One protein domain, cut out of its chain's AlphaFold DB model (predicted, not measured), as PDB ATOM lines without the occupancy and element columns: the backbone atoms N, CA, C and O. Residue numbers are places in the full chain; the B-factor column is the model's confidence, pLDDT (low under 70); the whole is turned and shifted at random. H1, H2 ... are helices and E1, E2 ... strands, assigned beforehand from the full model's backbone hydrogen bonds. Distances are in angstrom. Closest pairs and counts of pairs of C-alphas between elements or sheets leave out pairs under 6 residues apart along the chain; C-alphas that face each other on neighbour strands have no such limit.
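Overview. This is residues 220 to 284 of the 326 residues of the protein "Putative domain XH" of Nannochloropsis gaditana (UniProt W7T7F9). A small two-stranded hairpin, E1 and E2, makes one end of an elongated model, and the start of H1 makes the other end. Between them the longest helix, H3, runs slantwise through the middle, with H2 packed on its first residues and the last part of H1 meeting it about halfway along; H1 and H2 are not side by side with H3 but cross its direction steeply. The printed part has 65 residues with three named helices and two named strands, in the order H1, E1, E2, H2, H3; the sheet is E1 - E2, antiparallel, and the class is mostly helix. The whole is compact, with a radius of gyration of the C-alphas of 11.9 A, and spans 42 by 23 by 18 A.

Arrangement. E1, residues 241 to 244, and E2, residues 247 to 251, are antiparallel neighbours in a hairpin, with 139 degrees between their directions. N 242 and O 250 are 3.0 A apart and N 247 and O 244 are 2.9 A apart, both within hydrogen-bond range. The closest C-alphas of E2 and H3, residues 267 to 283, are those of Val 251 and Val 274, 7.7 A apart. H2, residues 256 to 265, touches H3, which meets it with residues 267 to 270 alone; the closest C-alphas, of Leu 258 and Ala 270, are 5.4 A apart. Their lines stand at a steep tilt of 49 degrees, opposite ways. H1, residues 220 to 234, touches H3 with residues 229 to 233 alone, and the closest C-alphas, of Ile 233 and Lys 277, are 6.0 A apart. These two helices run the same way at a steep tilt of 45 degrees. H1 and H2 are only just apart, at 8.3 A, and H1 is apart from E2. In H1, H2 and H3 every O i to N i+4 pair is within hydrogen-bond range.

Along the chain. E1 measures 10.0 A from first to last C-alpha and E2 11.7 A. H3 measures 24.8 A, H1 21.1 A and H2 14.0 A. H1 begins at C-alpha 220 (-35.471, -31.564, -58.896), E1 begins at C-alpha 241 (-51.010, -46.815, -37.433), and H3 ends at C-alpha 283 (-41.195, -56.245, -42.592).

Size, cuts and confidence. The two C-alphas farthest apart are those of Glu 220 and Glu 245, 42.4 A. The printed part has no cut. The links E1 to E2, E2 to H2 and H2 to H3 are tight, the link H1 to E1 is short, and no link is long. The mean pLDDT of the printed part is 72.5; 24 residues are under 70, among them residues 220 to 230 and 279 to 284.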
ATOM      1  N   GLU A 220     -35.994 -32.063 -60.165       52.00
ATOM      2  CA  GLU A 220     -35.471 -31.564 -58.896       52.00
ATOM      3  C   GLU A 220     -36.567 -31.332 -57.838       52.00
ATOM      4  O   GLU A 220     -36.399 -31.706 -56.677       52.00
ATOM      5  N   GLY A 221     -37.704 -30.750 -58.223       52.78
ATOM      6  CA  GLY A 221     -38.863 -30.565 -57.349       52.78
ATOM      7  C   GLY A 221     -39.467 -31.896 -56.906       52.78
ATOM      8  O   GLY A 221     -39.716 -32.091 -55.717       52.78
ATOM      9  N   PHE A 222     -39.615 -32.845 -57.832       58.94
ATOM     10  CA  PHE A 222     -40.104 -34.187 -57.513       58.94
ATOM     11  C   PHE A 222     -39.151 -34.940 -56.567       58.94
ATOM     12  O   PHE A 222     -39.589 -35.478 -55.547       58.94
ATOM     13  N   ARG A 223     -37.833 -34.903 -56.828       60.88
ATOM     14  CA  ARG A 223     -36.825 -35.531 -55.953       60.88
ATOM     15  C   ARG A 223     -36.845 -34.974 -54.530       60.88
ATOM     16  O   ARG A 223     -36.740 -35.744 -53.572       60.88
ATOM     17  N   ARG A 224     -37.020 -33.661 -54.356       63.03
ATOM     18  CA  ARG A 224     -37.118 -33.039 -53.020       63.03
ATOM     19  C   ARG A 224     -38.353 -33.495 -52.255       63.03
ATOM     20  O   ARG A 224     -38.247 -33.801 -51.067       63.03
ATOM     21  N   VAL A 225     -39.497 -33.583 -52.932       64.94
ATOM     22  CA  VAL A 225     -40.749 -34.070 -52.334       64.94
ATOM     23  C   VAL A 225     -40.592 -35.523 -51.887       64.94
ATOM     24  O   VAL A 225     -40.843 -35.832 -50.721       64.94
ATOM     25  N   MET A 226     -40.062 -36.391 -52.752       68.38
ATOM     26  CA  MET A 226     -39.813 -37.797 -52.415       68.38
ATOM     27  C   MET A 226     -38.814 -37.967 -51.267       68.38
ATOM     28  O   MET A 226     -39.045 -38.773 -50.372       68.38
ATOM     29  N   THR A 227     -37.755 -37.155 -51.216       69.94
ATOM     30  CA  THR A 227     -36.779 -37.182 -50.110       69.94
ATOM     31  C   THR A 227     -37.422 -36.814 -48.770       69.94
ATOM     32  O   THR A 227     -37.126 -37.421 -47.739       69.94
ATOM     33  N   ARG A 228     -38.331 -35.833 -48.766       65.94
ATOM     34  CA  ARG A 228     -39.050 -35.405 -47.559       65.94
ATOM     35  C   ARG A 228     -40.046 -36.467 -47.086       65.94
ATOM     36  O   ARG A 228     -40.159 -36.712 -45.885       65.94
ATOM     37  N   ILE A 229     -40.718 -37.134 -48.021       69.69
ATOM     38  CA  ILE A 229     -41.597 -38.274 -47.732       69.69
ATOM     39  C   ILE A 229     -40.799 -39.429 -47.126       69.69
ATOM     40  O   ILE A 229     -41.184 -39.969 -46.090       69.69
ATOM     41  N   ASP A 230     -39.648 -39.749 -47.707       66.75
ATOM     42  CA  ASP A 230     -38.747 -40.785 -47.209       66.75
ATOM     43  C   ASP A 230     -38.277 -40.505 -45.781       66.75
ATOM     44  O   ASP A 230     -38.298 -41.399 -44.932       66.75
ATOM     45  N   ALA A 231     -37.888 -39.260 -45.493       71.06
ATOM     46  CA  ALA A 231     -37.520 -38.843 -44.143       71.06
ATOM     47  C   ALA A 231     -38.684 -39.035 -43.158       71.06
ATOM     48  O   ALA A 231     -38.479 -39.536 -42.055       71.06
ATOM     49  N   THR A 232     -39.907 -38.723 -43.588       71.62
ATOM     50  CA  THR A 232     -41.122 -38.860 -42.771       71.62
ATOM     51  C   THR A 232     -41.449 -40.327 -42.480       71.62
ATOM     52  O   THR A 232     -41.771 -40.685 -41.353       71.62
ATOM     53  N   ILE A 233     -41.314 -41.219 -43.465       71.44
ATOM     54  CA  ILE A 233     -41.563 -42.660 -43.284       71.44
ATOM     55  C   ILE A 233     -40.537 -43.281 -42.320       71.44
ATOM     56  O   ILE A 233     -40.888 -44.144 -41.499       71.44
ATOM     57  N   ARG A 234     -39.276 -42.840 -42.410       66.75
ATOM     58  CA  ARG A 234     -38.159 -43.302 -41.567       66.75
ATOM     59  C   ARG A 234     -38.176 -42.725 -40.157       66.75
ATOM     60  O   ARG A 234     -37.490 -43.265 -39.294       66.75
ATOM     61  N   ASP A 235     -38.932 -41.659 -39.919       71.12
ATOM     62  CA  ASP A 235     -39.075 -41.095 -38.588       71.12
ATOM     63  C   ASP A 235     -39.792 -42.100 -37.673       71.12
ATOM     64  O   ASP A 235     -40.935 -42.502 -37.914       71.12
ATOM     65  N   ALA A 236     -39.084 -42.529 -36.629       65.19
ATOM     66  CA  ALA A 236     -39.594 -43.456 -35.628       65.19
ATOM     67  C   ALA A 236     -40.686 -42.824 -34.753       65.19
ATOM     68  O   ALA A 236     -41.495 -43.547 -34.182       65.19
ATOM     69  N   SER A 237     -40.717 -41.490 -34.650       69.38
ATOM     70  CA  SER A 237     -41.740 -40.756 -33.898       69.38
ATOM     71  C   SER A 237     -43.056 -40.606 -34.665       69.38
ATOM     72  O   SER A 237     -44.094 -40.334 -34.066       69.38
ATOM     73  N   PHE A 238     -43.026 -40.820 -35.982       78.69
ATOM     74  CA  PHE A 238     -44.209 -40.820 -36.827       78.69
ATOM     75  C   PHE A 238     -44.819 -42.224 -36.887       78.69
ATOM     76  O   PHE A 238     -44.357 -43.060 -37.663       78.69
ATOM     77  N   ASP A 239     -45.876 -42.483 -36.118       78.75
ATOM     78  CA  ASP A 239     -46.671 -43.711 -36.236       78.75
ATOM     79  C   ASP A 239     -48.163 -43.381 -36.407       78.75
ATOM     80  O   ASP A 239     -48.872 -43.167 -35.424       78.75
ATOM     81  N   PRO A 240     -48.665 -43.317 -37.654       80.56
ATOM     82  CA  PRO A 240     -50.081 -43.094 -37.913       80.56
ATOM     83  C   PRO A 240     -50.916 -44.382 -37.796       80.56
ATOM     84  O   PRO A 240     -52.090 -44.379 -38.163       80.56
ATOM     85  N   LEU A 241     -50.336 -45.520 -37.399       82.81
ATOM     86  CA  LEU A 241     -51.010 -46.815 -37.433       82.81
ATOM     87  C   LEU A 241     -51.597 -47.146 -36.063       82.81
ATOM     88  O   LEU A 241     -50.896 -47.330 -35.073       82.81
ATOM     89  N   MET A 242     -52.923 -47.260 -36.007       80.88
ATOM     90  CA  MET A 242     -53.615 -47.653 -34.784       80.88
ATOM     91  C   MET A 242     -53.505 -49.163 -34.591       80.88
ATOM     92  O   MET A 242     -53.860 -49.938 -35.491       80.88
ATOM     93  N   ARG A 243     -53.052 -49.585 -33.406       80.25
ATOM     94  CA  ARG A 243     -52.827 -50.996 -33.077       80.25
ATOM     95  C   ARG A 243     -53.749 -51.484 -31.966       80.25
ATOM     96  O   ARG A 243     -53.901 -50.824 -30.944       80.25
ATOM     97  N   GLN A 244     -54.288 -52.687 -32.138       73.25
ATOM     98  CA  GLN A 244     -54.983 -53.442 -31.097       73.25
ATOM     99  C   GLN A 244     -54.331 -54.822 -31.014       73.25
ATOM    100  O   GLN A 244     -54.182 -55.492 -32.034       73.25
ATOM    101  N   GLU A 245     -53.868 -55.219 -29.825       70.31
ATOM    102  CA  GLU A 245     -53.194 -56.517 -29.607       70.31
ATOM    103  C   GLU A 245     -52.014 -56.770 -30.575       70.31
ATOM    104  O   GLU A 245     -51.776 -57.884 -31.036       70.31
ATOM    105  N   GLY A 246     -51.285 -55.706 -30.935       64.81
ATOM    106  CA  GLY A 246     -50.151 -55.772 -31.864       64.81
ATOM    107  C   GLY A 246     -50.526 -55.880 -33.348       64.81
ATOM    108  O   GLY A 246     -49.633 -55.951 -34.188       64.81
ATOM    109  N   ARG A 247     -51.820 -55.853 -33.697       68.81
ATOM    110  CA  ARG A 247     -52.305 -55.840 -35.084       68.81
ATOM    111  C   ARG A 247     -52.726 -54.436 -35.495       68.81
ATOM    112  O   ARG A 247     -53.357 -53.729 -34.715       68.81
ATOM    113  N   ILE A 248     -52.422 -54.055 -36.734       75.38
ATOM    114  CA  ILE A 248     -52.882 -52.792 -37.323       75.38
ATOM    115  C   ILE A 248     -54.393 -52.898 -37.566       75.38
ATOM    116  O   ILE A 248     -54.826 -53.683 -38.410       75.38
ATOM    117  N   VAL A 249     -55.184 -52.108 -36.842       79.12
ATOM    118  CA  VAL A 249     -56.657 -52.076 -36.956       79.12
ATOM    119  C   VAL A 249     -57.131 -50.870 -37.760       79.12
ATOM    120  O   VAL A 249     -58.195 -50.903 -38.372       79.12
ATOM    121  N   GLY A 250     -56.321 -49.815 -37.837       80.06
ATOM    122  CA  GLY A 250     -56.691 -48.617 -38.572       80.06
ATOM    123  C   GLY A 250     -55.530 -47.663 -38.792       80.06
ATOM    124  O   GLY A 250     -54.373 -47.975 -38.516       80.06
ATOM    125  N   VAL A 251     -55.868 -46.502 -39.336       84.69
ATOM    126  CA  VAL A 251     -54.947 -45.393 -39.576       84.69
ATOM    127  C   VAL A 251     -55.542 -44.177 -38.889       84.69
ATOM    128  O   VAL A 251     -56.718 -43.882 -39.106       84.69
ATOM    129  N   ASP A 252     -54.748 -43.507 -38.068       85.06
ATOM    130  CA  ASP A 252     -55.089 -42.211 -37.504       85.06
ATOM    131  C   ASP A 252     -54.872 -41.133 -38.574       85.06
ATOM    132  O   ASP A 252     -53.775 -40.600 -38.744       85.06
ATOM    133  N   TRP A 253     -55.918 -40.855 -39.351       81.50
ATOM    134  CA  TRP A 253     -55.886 -39.813 -40.381       81.50
ATOM    135  C   TRP A 253     -55.826 -38.395 -39.796       81.50
ATOM    136  O   TRP A 253     -55.449 -37.472 -40.517       81.50
ATOM    137  N   ASP A 254     -56.125 -38.228 -38.503       81.62
ATOM    138  CA  ASP A 254     -56.029 -36.945 -37.800       81.62
ATOM    139  C   ASP A 254     -54.600 -36.658 -37.303       81.62
ATOM    140  O   ASP A 254     -54.310 -35.557 -36.819       81.62
ATOM    141  N   HIS A 255     -53.675 -37.608 -37.482       84.06
ATOM    142  CA  HIS A 255     -52.265 -37.432 -37.167       84.06
ATOM    143  C   HIS A 255     -51.712 -36.186 -37.881       84.06
ATOM    144  O   HIS A 255     -51.720 -36.103 -39.112       84.06
ATOM    145  N   MET A 256     -51.161 -35.225 -37.123       82.12
ATOM    146  CA  MET A 256     -50.768 -33.898 -37.641       82.12
ATOM    147  C   MET A 256     -49.913 -33.960 -38.912       82.12
ATOM    148  O   MET A 256     -50.109 -33.182 -39.837       82.12
ATOM    149  N   VAL A 257     -48.971 -34.902 -38.972       80.00
ATOM    150  CA  VAL A 257     -48.103 -35.112 -40.142       80.00
ATOM    151  C   VAL A 257     -48.892 -35.536 -41.389       80.00
ATOM    152  O   VAL A 257     -48.619 -35.023 -42.470       80.00
ATOM    153  N   LEU A 258     -49.887 -36.422 -41.260       81.44
ATOM    154  CA  LEU A 258     -50.736 -36.823 -42.385       81.44
ATOM    155  C   LEU A 258     -51.650 -35.685 -42.827       81.44
ATOM    156  O   LEU A 258     -51.782 -35.458 -44.028       81.44
ATOM    157  N   ARG A 259     -52.205 -34.928 -41.875       82.00
ATOM    158  CA  ARG A 259     -53.021 -33.750 -42.178       82.00
ATOM    159  C   ARG A 259     -52.220 -32.693 -42.942       82.00
ATOM    160  O   ARG A 259     -52.666 -32.230 -43.986       82.00
ATOM    161  N   ASN A 260     -50.999 -32.399 -42.495       78.81
ATOM    162  CA  ASN A 260     -50.105 -31.464 -43.180       78.81
ATOM    163  C   ASN A 260     -49.738 -31.951 -44.593       78.81
ATOM    164  O   ASN A 260     -49.733 -31.163 -45.533       78.81
ATOM    165  N   LEU A 261     -49.465 -33.250 -44.771       75.38
ATOM    166  CA  LEU A 261     -49.192 -33.826 -46.094       75.38
ATOM    167  C   LEU A 261     -50.412 -33.758 -47.018       75.38
ATOM    168  O   LEU A 261     -50.263 -33.507 -48.213       75.38
ATOM    169  N   GLN A 262     -51.609 -33.961 -46.473       79.44
ATOM    170  CA  GLN A 262     -52.857 -33.864 -47.219       79.44
ATOM    171  C   GLN A 262     -53.162 -32.423 -47.643       79.44
ATOM    172  O   GLN A 262     -53.627 -32.217 -48.763       79.44
ATOM    173  N   GLU A 263     -52.886 -31.441 -46.787       74.81
ATOM    174  CA  GLU A 263     -53.032 -30.016 -47.100       74.81
ATOM    175  C   GLU A 263     -51.984 -29.534 -48.121       74.81
ATOM    176  O   GLU A 263     -52.315 -28.749 -49.007       74.81
ATOM    177  N   GLU A 264     -50.737 -30.019 -48.033       72.25
ATOM    178  CA  GLU A 264     -49.613 -29.549 -48.860       72.25
ATOM    179  C   GLU A 264     -49.529 -30.252 -50.231       72.25
ATOM    180  O   GLU A 264     -49.216 -29.613 -51.235       72.25
ATOM    181  N   TYR A 265     -49.824 -31.557 -50.298       69.88
ATOM    182  CA  TYR A 265     -49.633 -32.390 -51.501       69.88
ATOM    183  C   TYR A 265     -50.885 -33.167 -51.929       69.88
ATOM    184  O   TYR A 265     -50.861 -33.884 -52.933       69.88
ATOM    185  N   GLY A 266     -51.984 -33.040 -51.188       74.88
ATOM    186  CA  GLY A 266     -53.224 -33.758 -51.450       74.88
ATOM    187  C   GLY A 266     -53.293 -35.139 -50.794       74.88
ATOM    188  O   GLY A 266     -52.304 -35.742 -50.371       74.88
ATOM    189  N   ARG A 267     -54.517 -35.672 -50.729       72.88
ATOM    190  CA  ARG A 267     -54.843 -36.931 -50.040       72.88
ATOM    191  C   ARG A 267     -54.072 -38.144 -50.572       72.88
ATOM    192  O   ARG A 267     -53.650 -38.980 -49.780       72.88
ATOM    193  N   ALA A 268     -53.828 -38.204 -51.881       69.31
ATOM    194  CA  ALA A 268     -53.073 -39.291 -52.506       69.31
ATOM    195  C   ALA A 268     -51.650 -39.422 -51.932       69.31
ATOM    196  O   ALA A 268     -51.130 -40.529 -51.795       69.31
ATOM    197  N   MET A 269     -51.034 -38.302 -51.540       71.00
ATOM    198  CA  MET A 269     -49.701 -38.315 -50.949       71.00
ATOM    199  C   MET A 269     -49.714 -38.867 -49.522       71.00
ATOM    200  O   MET A 269     -48.879 -39.698 -49.166       71.00
ATOM    201  N   ALA A 270     -50.694 -38.457 -48.714       71.94
ATOM    202  CA  ALA A 270     -50.891 -39.003 -47.374       71.94
ATOM    203  C   ALA A 270     -51.170 -40.519 -47.422       71.94
ATOM    204  O   ALA A 270     -50.603 -41.283 -46.641       71.94
ATOM    205  N   GLU A 271     -51.970 -40.974 -48.388       73.94
ATOM    206  CA  GLU A 271     -52.241 -42.398 -48.620       73.94
ATOM    207  C   GLU A 271     -50.983 -43.185 -49.012       73.94
ATOM    208  O   GLU A 271     -50.765 -44.281 -48.488       73.94
ATOM    209  N   LEU A 272     -50.111 -42.614 -49.851       72.94
ATOM    210  CA  LEU A 272     -48.825 -43.217 -50.208       72.94
ATOM    211  C   LEU A 272     -47.916 -43.395 -48.982       72.94
ATOM    212  O   LEU A 272     -47.341 -44.470 -48.790       72.94
ATOM    213  N   VAL A 273     -47.815 -42.374 -48.125       76.06
ATOM    214  CA  VAL A 273     -47.018 -42.428 -46.886       76.06
ATOM    215  C   VAL A 273     -47.539 -43.510 -45.940       76.06
ATOM    216  O   VAL A 273     -46.756 -44.306 -45.416       76.06
ATOM    217  N   VAL A 274     -48.858 -43.599 -45.763       79.50
ATOM    218  CA  VAL A 274     -49.503 -44.639 -44.947       79.50
ATOM    219  C   VAL A 274     -49.256 -46.032 -45.520       79.50
ATOM    220  O   VAL A 274     -48.924 -46.955 -44.773       79.50
ATOM    221  N   ALA A 275     -49.392 -46.205 -46.838       75.38
ATOM    222  CA  ALA A 275     -49.132 -47.477 -47.503       75.38
ATOM    223  C   ALA A 275     -47.679 -47.922 -47.295       75.38
ATOM    224  O   ALA A 275     -47.436 -49.069 -46.915       75.38
ATOM    225  N   LYS A 276     -46.725 -46.997 -47.443       72.94
ATOM    226  CA  LYS A 276     -45.301 -47.260 -47.214       72.94
ATOM    227  C   LYS A 276     -44.984 -47.554 -45.752       72.94
ATOM    228  O   LYS A 276     -44.198 -48.457 -45.479       72.94
ATOM    229  N   LYS A 277     -45.624 -46.878 -44.796       76.69
ATOM    230  CA  LYS A 277     -45.446 -47.176 -43.367       76.69
ATOM    231  C   LYS A 277     -45.977 -48.567 -43.002       76.69
ATOM    232  O   LYS A 277     -45.266 -49.332 -42.357       76.69
ATOM    233  N   LYS A 278     -47.173 -48.938 -43.482       75.31
ATOM    234  CA  LYS A 278     -47.740 -50.294 -43.309       75.31
ATOM    235  C   LYS A 278     -46.847 -51.361 -43.922       75.31
ATOM    236  O   LYS A 278     -46.698 -52.444 -43.367       75.31
ATOM    237  N   GLU A 279     -46.289 -51.065 -45.088       68.62
ATOM    238  CA  GLU A 279     -45.346 -51.935 -45.768       68.62
ATOM    239  C   GLU A 279     -44.091 -52.153 -44.913       68.62
ATOM    240  O   GLU A 279     -43.755 -53.295 -44.621       68.62
ATOM    241  N   VAL A 280     -43.465 -51.082 -44.418       66.44
ATOM    242  CA  VAL A 280     -42.295 -51.160 -43.527       66.44
ATOM    243  C   VAL A 280     -42.600 -51.950 -42.253       66.44
ATOM    244  O   VAL A 280     -41.807 -52.803 -41.858       66.44
ATOM    245  N   GLU A 281     -43.753 -51.728 -41.626       67.94
ATOM    246  CA  GLU A 281     -44.131 -52.419 -40.391       67.94
ATOM    247  C   GLU A 281     -44.347 -53.927 -40.588       67.94
ATOM    248  O   GLU A 281     -43.959 -54.721 -39.731       67.94
ATOM    249  N   ARG A 282     -44.884 -54.342 -41.743       64.88
ATOM    250  CA  ARG A 282     -44.983 -55.769 -42.101       64.88
ATOM    251  C   ARG A 282     -43.615 -56.449 -42.165       64.88
ATOM    252  O   ARG A 282     -43.540 -57.649 -41.921       64.88
ATOM    253  N   TYR A 283     -42.556 -55.711 -42.493       55.22
ATOM    254  CA  TYR A 283     -41.195 -56.245 -42.592       55.22
ATOM    255  C   TYR A 283     -40.376 -56.066 -41.305       55.22
ATOM    256  O   TYR A 283     -39.462 -56.849 -41.054       55.22
ATOM    257  N   CYS A 284     -40.679 -55.056 -40.486       57.53
ATOM    258  CA  CYS A 284     -39.985 -54.751 -39.231       57.53
ATOM    259  C   CYS A 284     -40.998 -54.397 -38.124       57.53
ATOM    260  O   CYS A 284     -41.146 -53.224 -37.770       57.53
TER     261      CYS A 284